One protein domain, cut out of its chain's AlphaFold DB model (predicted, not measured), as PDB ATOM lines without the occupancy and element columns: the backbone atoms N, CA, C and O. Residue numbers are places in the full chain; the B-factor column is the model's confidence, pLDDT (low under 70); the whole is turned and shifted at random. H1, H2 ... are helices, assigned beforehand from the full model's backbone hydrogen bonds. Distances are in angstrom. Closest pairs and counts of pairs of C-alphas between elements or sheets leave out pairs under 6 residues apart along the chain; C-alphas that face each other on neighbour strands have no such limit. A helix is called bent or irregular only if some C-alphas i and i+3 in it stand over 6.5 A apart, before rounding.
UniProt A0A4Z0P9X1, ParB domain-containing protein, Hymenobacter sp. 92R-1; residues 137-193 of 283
ATOM      1  N   GLY A 137      44.379  22.211  56.051       85.75
ATOM      2  CA  GLY A 137      44.155  23.382  55.192       85.75
ATOM      3  C   GLY A 137      42.963  24.257  55.614       85.75
ATOM      4  O   GLY A 137      43.044  25.474  55.509       85.75
ATOM      5  N   ALA A 138      41.897  23.660  56.155       87.75
ATOM      6  CA  ALA A 138      40.754  24.409  56.684       87.75
ATOM      7  C   ALA A 138      41.108  25.257  57.920       87.75
ATOM      8  O   ALA A 138      40.576  26.353  58.069       87.75
ATOM      9  N   ASP A 139      42.038  24.788  58.762       85.12
ATOM     10  CA  ASP A 139      42.488  25.523  59.948       85.12
ATOM     11  C   ASP A 139      43.238  26.801  59.511       85.12
ATOM     12  O   ASP A 139      42.930  27.898  59.976       85.12
ATOM     13  N   TYR A 140      44.137  26.688  58.521       87.31
ATOM     14  CA  TYR A 140      44.828  27.843  57.927       87.31
ATOM     15  C   TYR A 140      43.877  28.801  57.201       87.31
ATOM     16  O   TYR A 140      44.047  30.013  57.302       87.31
ATOM     17  N   LEU A 141      42.875  28.276  56.482       91.25
ATOM     18  CA  LEU A 141      41.856  29.105  55.838       91.25
ATOM     19  C   LEU A 141      41.142  29.975  56.873       91.25
ATOM     20  O   LEU A 141      41.105  31.191  56.712       91.25
ATOM     21  N   ASN A 142      40.634  29.356  57.942       89.31
ATOM     22  CA  ASN A 142      39.938  30.066  59.009       89.31
ATOM     23  C   ASN A 142      40.835  31.126  59.654       89.31
ATOM     24  O   ASN A 142      40.443  32.286  59.752       89.31
ATOM     25  N   TYR A 143      42.061  30.747  60.020       84.94
ATOM     26  CA  TYR A 143      43.021  31.653  60.642       84.94
ATOM     27  C   TYR A 143      43.264  32.914  59.798       84.94
ATOM     28  O   TYR A 143      43.091  34.036  60.276       84.94
ATOM     29  N   TRP A 144      43.595  32.753  58.515       88.75
ATOM     30  CA  TRP A 144      43.870  33.894  57.643       88.75
ATOM     31  C   TRP A 144      42.610  34.688  57.265       88.75
ATOM     32  O   TRP A 144      42.706  35.895  57.034       88.75
ATOM     33  N   THR A 145      41.429  34.056  57.249       90.44
ATOM     34  CA  THR A 145      40.138  34.755  57.141       90.44
ATOM     35  C   THR A 145      39.887  35.650  58.359       90.44
ATOM     36  O   THR A 145      39.545  36.815  58.177       90.44
ATOM     37  N   VAL A 146      40.101  35.149  59.583       86.00
ATOM     38  CA  VAL A 146      39.951  35.920  60.836       86.00
ATOM     39  C   VAL A 146      40.939  37.085  60.890       86.00
ATOM     40  O   VAL A 146      40.566  38.187  61.281       86.00
ATOM     41  N   LYS A 147      42.176  36.883  60.416       84.31
ATOM     42  CA  LYS A 147      43.182  37.951  60.273       84.31
ATOM     43  C   LYS A 147      42.895  38.932  59.122       84.31
ATOM     44  O   LYS A 147      43.711  39.807  58.853       84.31
ATOM     45  N   GLY A 148      41.765  38.800  58.428       89.38
ATOM     46  CA  GLY A 148      41.310  39.781  57.444       89.38
ATOM     47  C   GLY A 148      41.997  39.703  56.077       89.38
ATOM     48  O   GLY A 148      41.861  40.633  55.282       89.38
ATOM     49  N   LYS A 149      42.728  38.624  55.756       91.94
ATOM     50  CA  LYS A 149      43.401  38.515  54.453       91.94
ATOM     51  C   LYS A 149      42.385  38.287  53.332       91.94
ATOM     52  O   LYS A 149      41.776  37.218  53.239       91.94
ATOM     53  N   ALA A 150      42.249  39.272  52.442       94.81
ATOM     54  CA  ALA A 150      41.226  39.292  51.392       94.81
ATOM     55  C   ALA A 150      41.175  38.020  50.513       94.81
ATOM     56  O   ALA A 150      40.084  37.459  50.394       94.81
ATOM     57  N   PRO A 151      42.297  37.467  49.999       93.44
ATOM     58  CA  PRO A 151      42.264  36.216  49.230       93.44
ATOM     59  C   PRO A 151      41.665  35.023  49.991       93.44
ATOM     60  O   PRO A 151      40.948  34.200  49.425       93.44
ATOM     61  N   TYR A 152      41.913  34.930  51.300       95.19
ATOM     62  CA  TYR A 152      41.366  33.864  52.141       95.19
ATOM     63  C   TYR A 152      39.882  34.079  52.426       95.19
ATOM     64  O   TYR A 152      39.130  33.111  52.489       95.19
ATOM     65  N   ILE A 153      39.439  35.334  52.562       95.62
ATOM     66  CA  ILE A 153      38.014  35.675  52.680       95.62
ATOM     67  C   ILE A 153      37.264  35.265  51.406       95.62
ATOM     68  O   ILE A 153      36.198  34.657  51.501       95.62
ATOM     69  N   GLU A 154      37.816  35.551  50.223       95.75
ATOM     70  CA  GLU A 154      37.236  35.131  48.938       95.75
ATOM     71  C   GLU A 154      37.112  33.609  48.848       95.75
ATOM     72  O   GLU A 154      36.038  33.088  48.546       95.75
ATOM     73  N   LEU A 155      38.185  32.887  49.178       96.12
ATOM     74  CA  LEU A 155      38.194  31.427  49.170       96.12
ATOM     75  C   LEU A 155      37.207  30.829  50.183       96.12
ATOM     76  O   LEU A 155      36.470  29.897  49.857       96.12
ATOM     77  N   SER A 156      37.155  31.379  51.399       96.12
ATOM     78  CA  SER A 156      36.209  30.968  52.442       96.12
ATOM     79  C   SER A 156      34.764  31.183  51.991       96.12
ATOM     80  O   SER A 156      33.923  30.287  52.113       96.12
ATOM     81  N   ARG A 157      34.481  32.330  51.359       97.00
ATOM     82  CA  ARG A 157      33.174  32.619  50.765       97.00
ATOM     83  C   ARG A 157      32.834  31.626  49.656       97.00
ATOM     84  O   ARG A 157      31.717  31.117  49.658       97.00
ATOM     85  N   PHE A 158      33.767  31.322  48.756       97.31
ATOM     86  CA  PHE A 158      33.546  30.364  47.673       97.31
ATOM     87  C   PHE A 158      33.186  28.974  48.218       97.31
ATOM     88  O   PHE A 158      32.157  28.415  47.850       97.31
ATOM     89  N   ILE A 159      33.972  28.447  49.161       95.94
ATOM     90  CA  ILE A 159      33.735  27.123  49.761       95.94
ATOM     91  C   ILE A 159      32.403  27.078  50.511       95.94
ATOM     92  O   ILE A 159      31.685  26.084  50.425       95.94
ATOM     93  N   LYS A 160      32.041  28.157  51.213       95.69
ATOM     94  CA  LYS A 160      30.754  28.249  51.910       95.69
ATOM     95  C   LYS A 160      29.565  28.137  50.950       95.69
ATOM     96  O   LYS A 160      28.573  27.507  51.306       95.69
ATOM     97  N   HIS A 161      29.654  28.736  49.760       96.19
ATOM     98  CA  HIS A 161      28.581  28.680  48.759       96.19
ATOM     99  C   HIS A 161      28.626  27.399  47.915       96.19
ATOM    100  O   HIS A 161      27.576  26.914  47.502       96.19
ATOM    101  N   HIS A 162      29.806  26.799  47.731       95.75
ATOM    102  CA  HIS A 162      29.993  25.581  46.941       95.75
ATOM    103  C   HIS A 162      30.710  24.472  47.749       95.75
ATOM    104  O   HIS A 162      31.832  24.074  47.419       95.75
ATOM    105  N   PRO A 163      30.066  23.896  48.786       94.62
ATOM    106  CA  PRO A 163      30.711  22.991  49.750       94.62
ATOM    107  C   PRO A 163      31.145  21.633  49.175       94.62
ATOM    108  O   PRO A 163      31.832  20.868  49.849       94.62
ATOM    109  N   LYS A 164      30.738  21.302  47.942       95.50
ATOM    110  CA  LYS A 164      31.130  20.061  47.254       95.50
ATOM    111  C   LYS A 164      32.530  20.130  46.637       95.50
ATOM    112  O   LYS A 164      33.092  19.086  46.314       95.50
ATOM    113  N   PHE A 165      33.095  21.325  46.465       94.94
ATOM    114  CA  PHE A 165      34.463  21.474  45.978       94.94
ATOM    115  C   PHE A 165      35.464  21.164  47.089       94.94
ATOM    116  O   PHE A 165      35.323  21.613  48.226       94.94
ATOM    117  N   SER A 166      36.527  20.433  46.750       93.00
ATOM    118  CA  SER A 166      37.663  20.292  47.660       93.00
ATOM    119  C   SER A 166      38.387  21.630  47.829       93.00
ATOM    120  O   SER A 166      38.435  22.442  46.902       93.00
ATOM    121  N   LEU A 167      39.030  21.828  48.985       91.88
ATOM    122  CA  LEU A 167      39.842  23.021  49.252       91.88
ATOM    123  C   LEU A 167      40.904  23.257  48.166       91.88
ATOM    124  O   LEU A 167      41.090  24.390  47.747       91.88
ATOM    125  N   SER A 168      41.561  22.200  47.681       90.06
ATOM    126  CA  SER A 168      42.583  22.314  46.631       90.06
ATOM    127  C   SER A 168      42.009  22.822  45.307       90.06
ATOM    128  O   SER A 168      42.603  23.678  44.664       90.06
ATOM    129  N   THR A 169      40.834  22.325  44.915       92.25
ATOM    130  CA  THR A 169      40.174  22.738  43.669       92.25
ATOM    131  C   THR A 169      39.652  24.170  43.790       92.25
ATOM    132  O   THR A 169      39.799  24.966  42.872       92.25
ATOM    133  N   ALA A 170      39.087  24.524  44.947       94.50
ATOM    134  CA  ALA A 170      38.642  25.884  45.229       94.50
ATOM    135  C   ALA A 170      39.809  26.889  45.219       94.50
ATOM    136  O   ALA A 170      39.670  27.972  44.657       94.50
ATOM    137  N   GLN A 171      40.963  26.522  45.794       92.69
ATOM    138  CA  GLN A 171      42.181  27.338  45.754       92.69
ATOM    139  C   GLN A 171      42.583  27.657  44.315       92.69
ATOM    140  O   GLN A 171      42.779  28.825  44.005       92.69
ATOM    141  N   GLU A 172      42.648  26.641  43.453       90.56
ATOM    142  CA  GLU A 172      43.035  26.781  42.046       90.56
ATOM    143  C   GLU A 172      42.077  27.681  41.252       90.56
ATOM    144  O   GLU A 172      42.519  28.538  40.485       90.56
ATOM    145  N   LEU A 173      40.764  27.530  41.458       93.25
ATOM    146  CA  LEU A 173      39.763  28.357  40.778       93.25
ATOM    147  C   LEU A 173      39.841  29.827  41.213       93.25
ATOM    148  O   LEU A 173      39.796  30.722  40.372       93.25
ATOM    149  N   VAL A 174      39.969  30.082  42.520       94.00
ATOM    150  CA  VAL A 174      39.982  31.445  43.083       94.00
ATOM    151  C   VAL A 174      41.305  32.168  42.808       94.00
ATOM    152  O   VAL A 174      41.306  33.391  42.648       94.00
ATOM    153  N   SER A 175      42.422  31.441  42.718       90.06
ATOM    154  CA  SER A 175      43.732  32.018  42.394       90.06
ATOM    155  C   SER A 175      44.018  32.126  40.903       90.06
ATOM    156  O   SER A 175      44.946  32.834  40.521       90.06
ATOM    157  N   GLY A 176      43.273  31.405  40.057       81.25
ATOM    158  CA  GLY A 176      43.511  31.346  38.613       81.25
ATOM    159  C   GLY A 176      44.839  30.688  38.223       81.25
ATOM    160  O   GLY A 176      45.231  30.776  37.063       81.25
ATOM    161  N   ASN A 177      45.524  30.044  39.172       68.31
ATOM    162  CA  ASN A 177      46.845  29.455  38.992       68.31
ATOM    163  C   ASN A 177      46.923  28.089  39.670       68.31
ATOM    164  O   ASN A 177      46.647  27.955  40.863       68.31
ATOM    165  N   ASP A 178      47.430  27.112  38.921       60.62
ATOM    166  CA  ASP A 178      47.692  25.741  39.378       60.62
ATOM    167  C   ASP A 178      48.926  25.648  40.313       60.62
ATOM    168  O   ASP A 178      49.263  24.590  40.842       60.62
ATOM    169  N   SER A 179      49.632  26.771  40.499       52.56
ATOM    170  CA  SER A 179      50.961  26.862  41.110       52.56
ATOM    171  C   SER A 179      50.986  27.333  42.563       52.56
ATOM    172  O   SER A 179      52.078  27.383  43.129       52.56
ATOM    173  N   ASN A 180      49.847  27.669  43.182       59.81
ATOM    174  CA  ASN A 180      49.840  28.090  44.586       59.81
ATOM    175  C   ASN A 180      50.288  26.922  45.469       59.81
ATOM    176  O   ASN A 180      49.528  25.994  45.761       59.81
ATOM    177  N   LYS A 181      51.562  26.949  45.869       64.50
ATOM    178  CA  LYS A 181      52.176  25.865  46.626       64.50
ATOM    179  C   LYS A 181      51.489  25.789  47.981       64.50
ATOM    180  O   LYS A 181      51.171  26.801  48.604       64.50
ATOM    181  N   HIS A 182      51.332  24.572  48.496       68.12
ATOM    182  CA  HIS A 182      50.822  24.359  49.853       68.12
ATOM    183  C   HIS A 182      51.582  25.168  50.918       68.12
ATOM    184  O   HIS A 182      51.002  25.495  51.949       68.12
ATOM    185  N   VAL A 183      52.855  25.491  50.668       66.38
ATOM    186  CA  VAL A 183      53.691  26.331  51.536       66.38
ATOM    187  C   VAL A 183      53.172  27.771  51.575       66.38
ATOM    188  O   VAL A 183      52.933  28.290  52.663       66.38
ATOM    189  N   ASP A 184      52.890  28.372  50.418       82.00
ATOM    190  CA  ASP A 184      52.428  29.762  50.311       82.00
ATOM    191  C   ASP A 184      51.059  29.947  50.972       82.00
ATOM    192  O   ASP A 184      50.826  30.923  51.685       82.00
ATOM    193  N   PHE A 185      50.167  28.963  50.819       87.00
ATOM    194  CA  PHE A 185      48.864  28.976  51.485       87.00
ATOM    195  C   PHE A 185      48.976  28.941  53.017       87.00
ATOM    196  O   PHE A 185      48.214  29.595  53.724       87.00
ATOM    197  N   ARG A 186      49.925  28.178  53.567       85.69
ATOM    198  CA  ARG A 186      50.123  28.120  55.024       85.69
ATOM    199  C   ARG A 186      50.773  29.393  55.548       85.69
ATOM    200  O   ARG A 186      50.350  29.892  56.586       85.69
ATOM    201  N   ALA A 187      51.726  29.940  54.796       83.50
ATOM    202  CA  ALA A 187      52.449  31.166  55.124       83.50
ATOM    203  C   ALA A 187      51.599  32.445  55.009       83.50
ATOM    204  O   ALA A 187      52.063  33.528  55.351       83.50
ATOM    205  N   GLY A 188      50.350  32.358  54.538       86.06
ATOM    206  CA  GLY A 188      49.516  33.547  54.392       86.06
ATOM    207  C   GLY A 188      49.724  34.284  53.067       86.06
ATOM    208  O   GLY A 188      49.221  35.395  52.932       86.06
ATOM    209  N   ASN A 189      50.392  33.661  52.095       87.88
ATOM    210  CA  ASN A 189      50.782  34.243  50.804       87.88
ATOM    211  C   ASN A 189      49.899  33.771  49.633       87.88
ATOM    212  O   ASN A 189      50.246  33.966  48.472       87.88
ATOM    213  N   PHE A 190      48.752  33.144  49.920       90.19
ATOM    214  CA  PHE A 190      47.742  32.802  48.921       90.19
ATOM    215  C   PHE A 190      47.288  34.041  48.145       90.19
ATOM    216  O   PHE A 190      46.806  35.013  48.730       90.19
ATOM    217  N   GLN A 191      47.407  33.966  46.823       88.38
ATOM    218  CA  GLN A 191      46.909  34.984  45.908       88.38
ATOM    219  C   GLN A 191      45.510  34.610  45.413       88.38
ATOM    220  O   GLN A 191      45.274  33.464  45.030       88.38
ATOM    221  N   GLY A 192      44.600  35.583  45.444       87.06
ATOM    222  CA  GLY A 192      43.234  35.484  44.926       87.06
ATOM    223  C   GLY A 192      43.048  36.371  43.697       87.06
ATOM    224  O   GLY A 192      44.012  36.664  42.993       87.06
ATOM    225  N   GLY A 193      41.820  36.837  43.465       87.56
ATOM    226  CA  GLY A 193      41.516  37.783  42.382       87.56
ATOM    227  C   GLY A 193      40.723  37.204  41.211       87.56
ATOM    228  O   GLY A 193      40.312  37.954  40.329       87.56
TER     229      GLY A 193
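What this domain is: This is residues 137 to 193 of the 283 residues of the protein "ParB domain-containing protein" of Hymenobacter sp. 92R-1 (UniProt A0A4Z0P9X1). Four helices stand round a common middle in a ring: H2, the longest, makes one side, H1 and H3 pack on it from either side at steep tilts, and the short H4 sits across the middle from H2. The ring is loosely closed at H4, which only just touches H1 and is apart from H3; the link of residues 176 to 181 spans that gap, and the last stretch, residues 187 to 193, folds back from H4 toward the side where H2 begins and H3 ends. The printed part has 57 residues with four named helices, in the order H1, H2, H3, H4, and no named strand; the class is all helix. The whole is compact, with a radius of gyration of the C-alphas of 9.9 A, and rounded, its C-alphas spanning 25 by 24 by 19 A along the three main axes.

Where its parts are: Start at C-alpha 137, at (44.155, 23.382, 55.192), where H1 begins; it holds residues 137 to 146, and from its first to its last C-alpha it measures 14.4 A, with y rising along the way to C-alpha 146 at (39.951, 35.920, 60.836). After the three residues between them, look for C-alpha 150 at (41.226, 39.292, 51.392): here H2 begins, residues 150 to 161, 16.7 A from its first to its last C-alpha, and both x and y fall from that end to the other. H3 holds residues 167 to 175 and is 12.0 A long; you will see y rise and z fall between its two ends. H4 is short, residues 182 to 186, and ends at C-alpha 186, at (50.123, 28.120, 55.024). No helix is bent or irregular.

How they stand to each other: Begin with H1 and H2, which touch with 10 pairs of C-alphas within 8 A; the closest are those of Thr 145 and Ile 153, 5.0 A apart. Their lines stand at a steep tilt of 61 degrees, and they run opposite ways. H2 touches H1 with residues 152 to 156 alone. Go on along H2 and you find that it touches H3 with residues 154 to 159 alone; the closest C-alphas of the two helices are those of Leu 155 and Val 174, 6.3 A apart. H2 and H3 also run opposite ways, at a steep tilt of 55 degrees. H1 and H3 are close but not clearly touching: their closest C-alphas, those of Gly 137 and Leu 167, are 7.3 A apart. These two run the same way, at a steep tilt of 48 degrees. H4 and H1 only just touch, with 3 pairs of C-alphas within 8 A; look at Tyr 140 and Arg 186, whose C-alphas are the closest of the two helices, at 6.0 A. H4 is apart from H2 and from H3. In the backbones of H1, H2, H3 and H4, every pair of O i and N i+4 is within hydrogen-bond range.

The domain as a whole: The two C-alphas farthest apart are those of His 161 and Val 183, at 25.4 A, while the first and last printed C-alphas, those of Gly 137 and Gly 193, are 19.5 A apart. The printed part has no cut. The links from H1 to H2 and from H2 to H3 are tight, the link from H3 to H4 is short, and no link is long. Read the B-factor column for the model's confidence: the mean pLDDT of the printed part is 87.4, and it is under 70 in residues 177 to 183, of which 182 and 183 belong to H4.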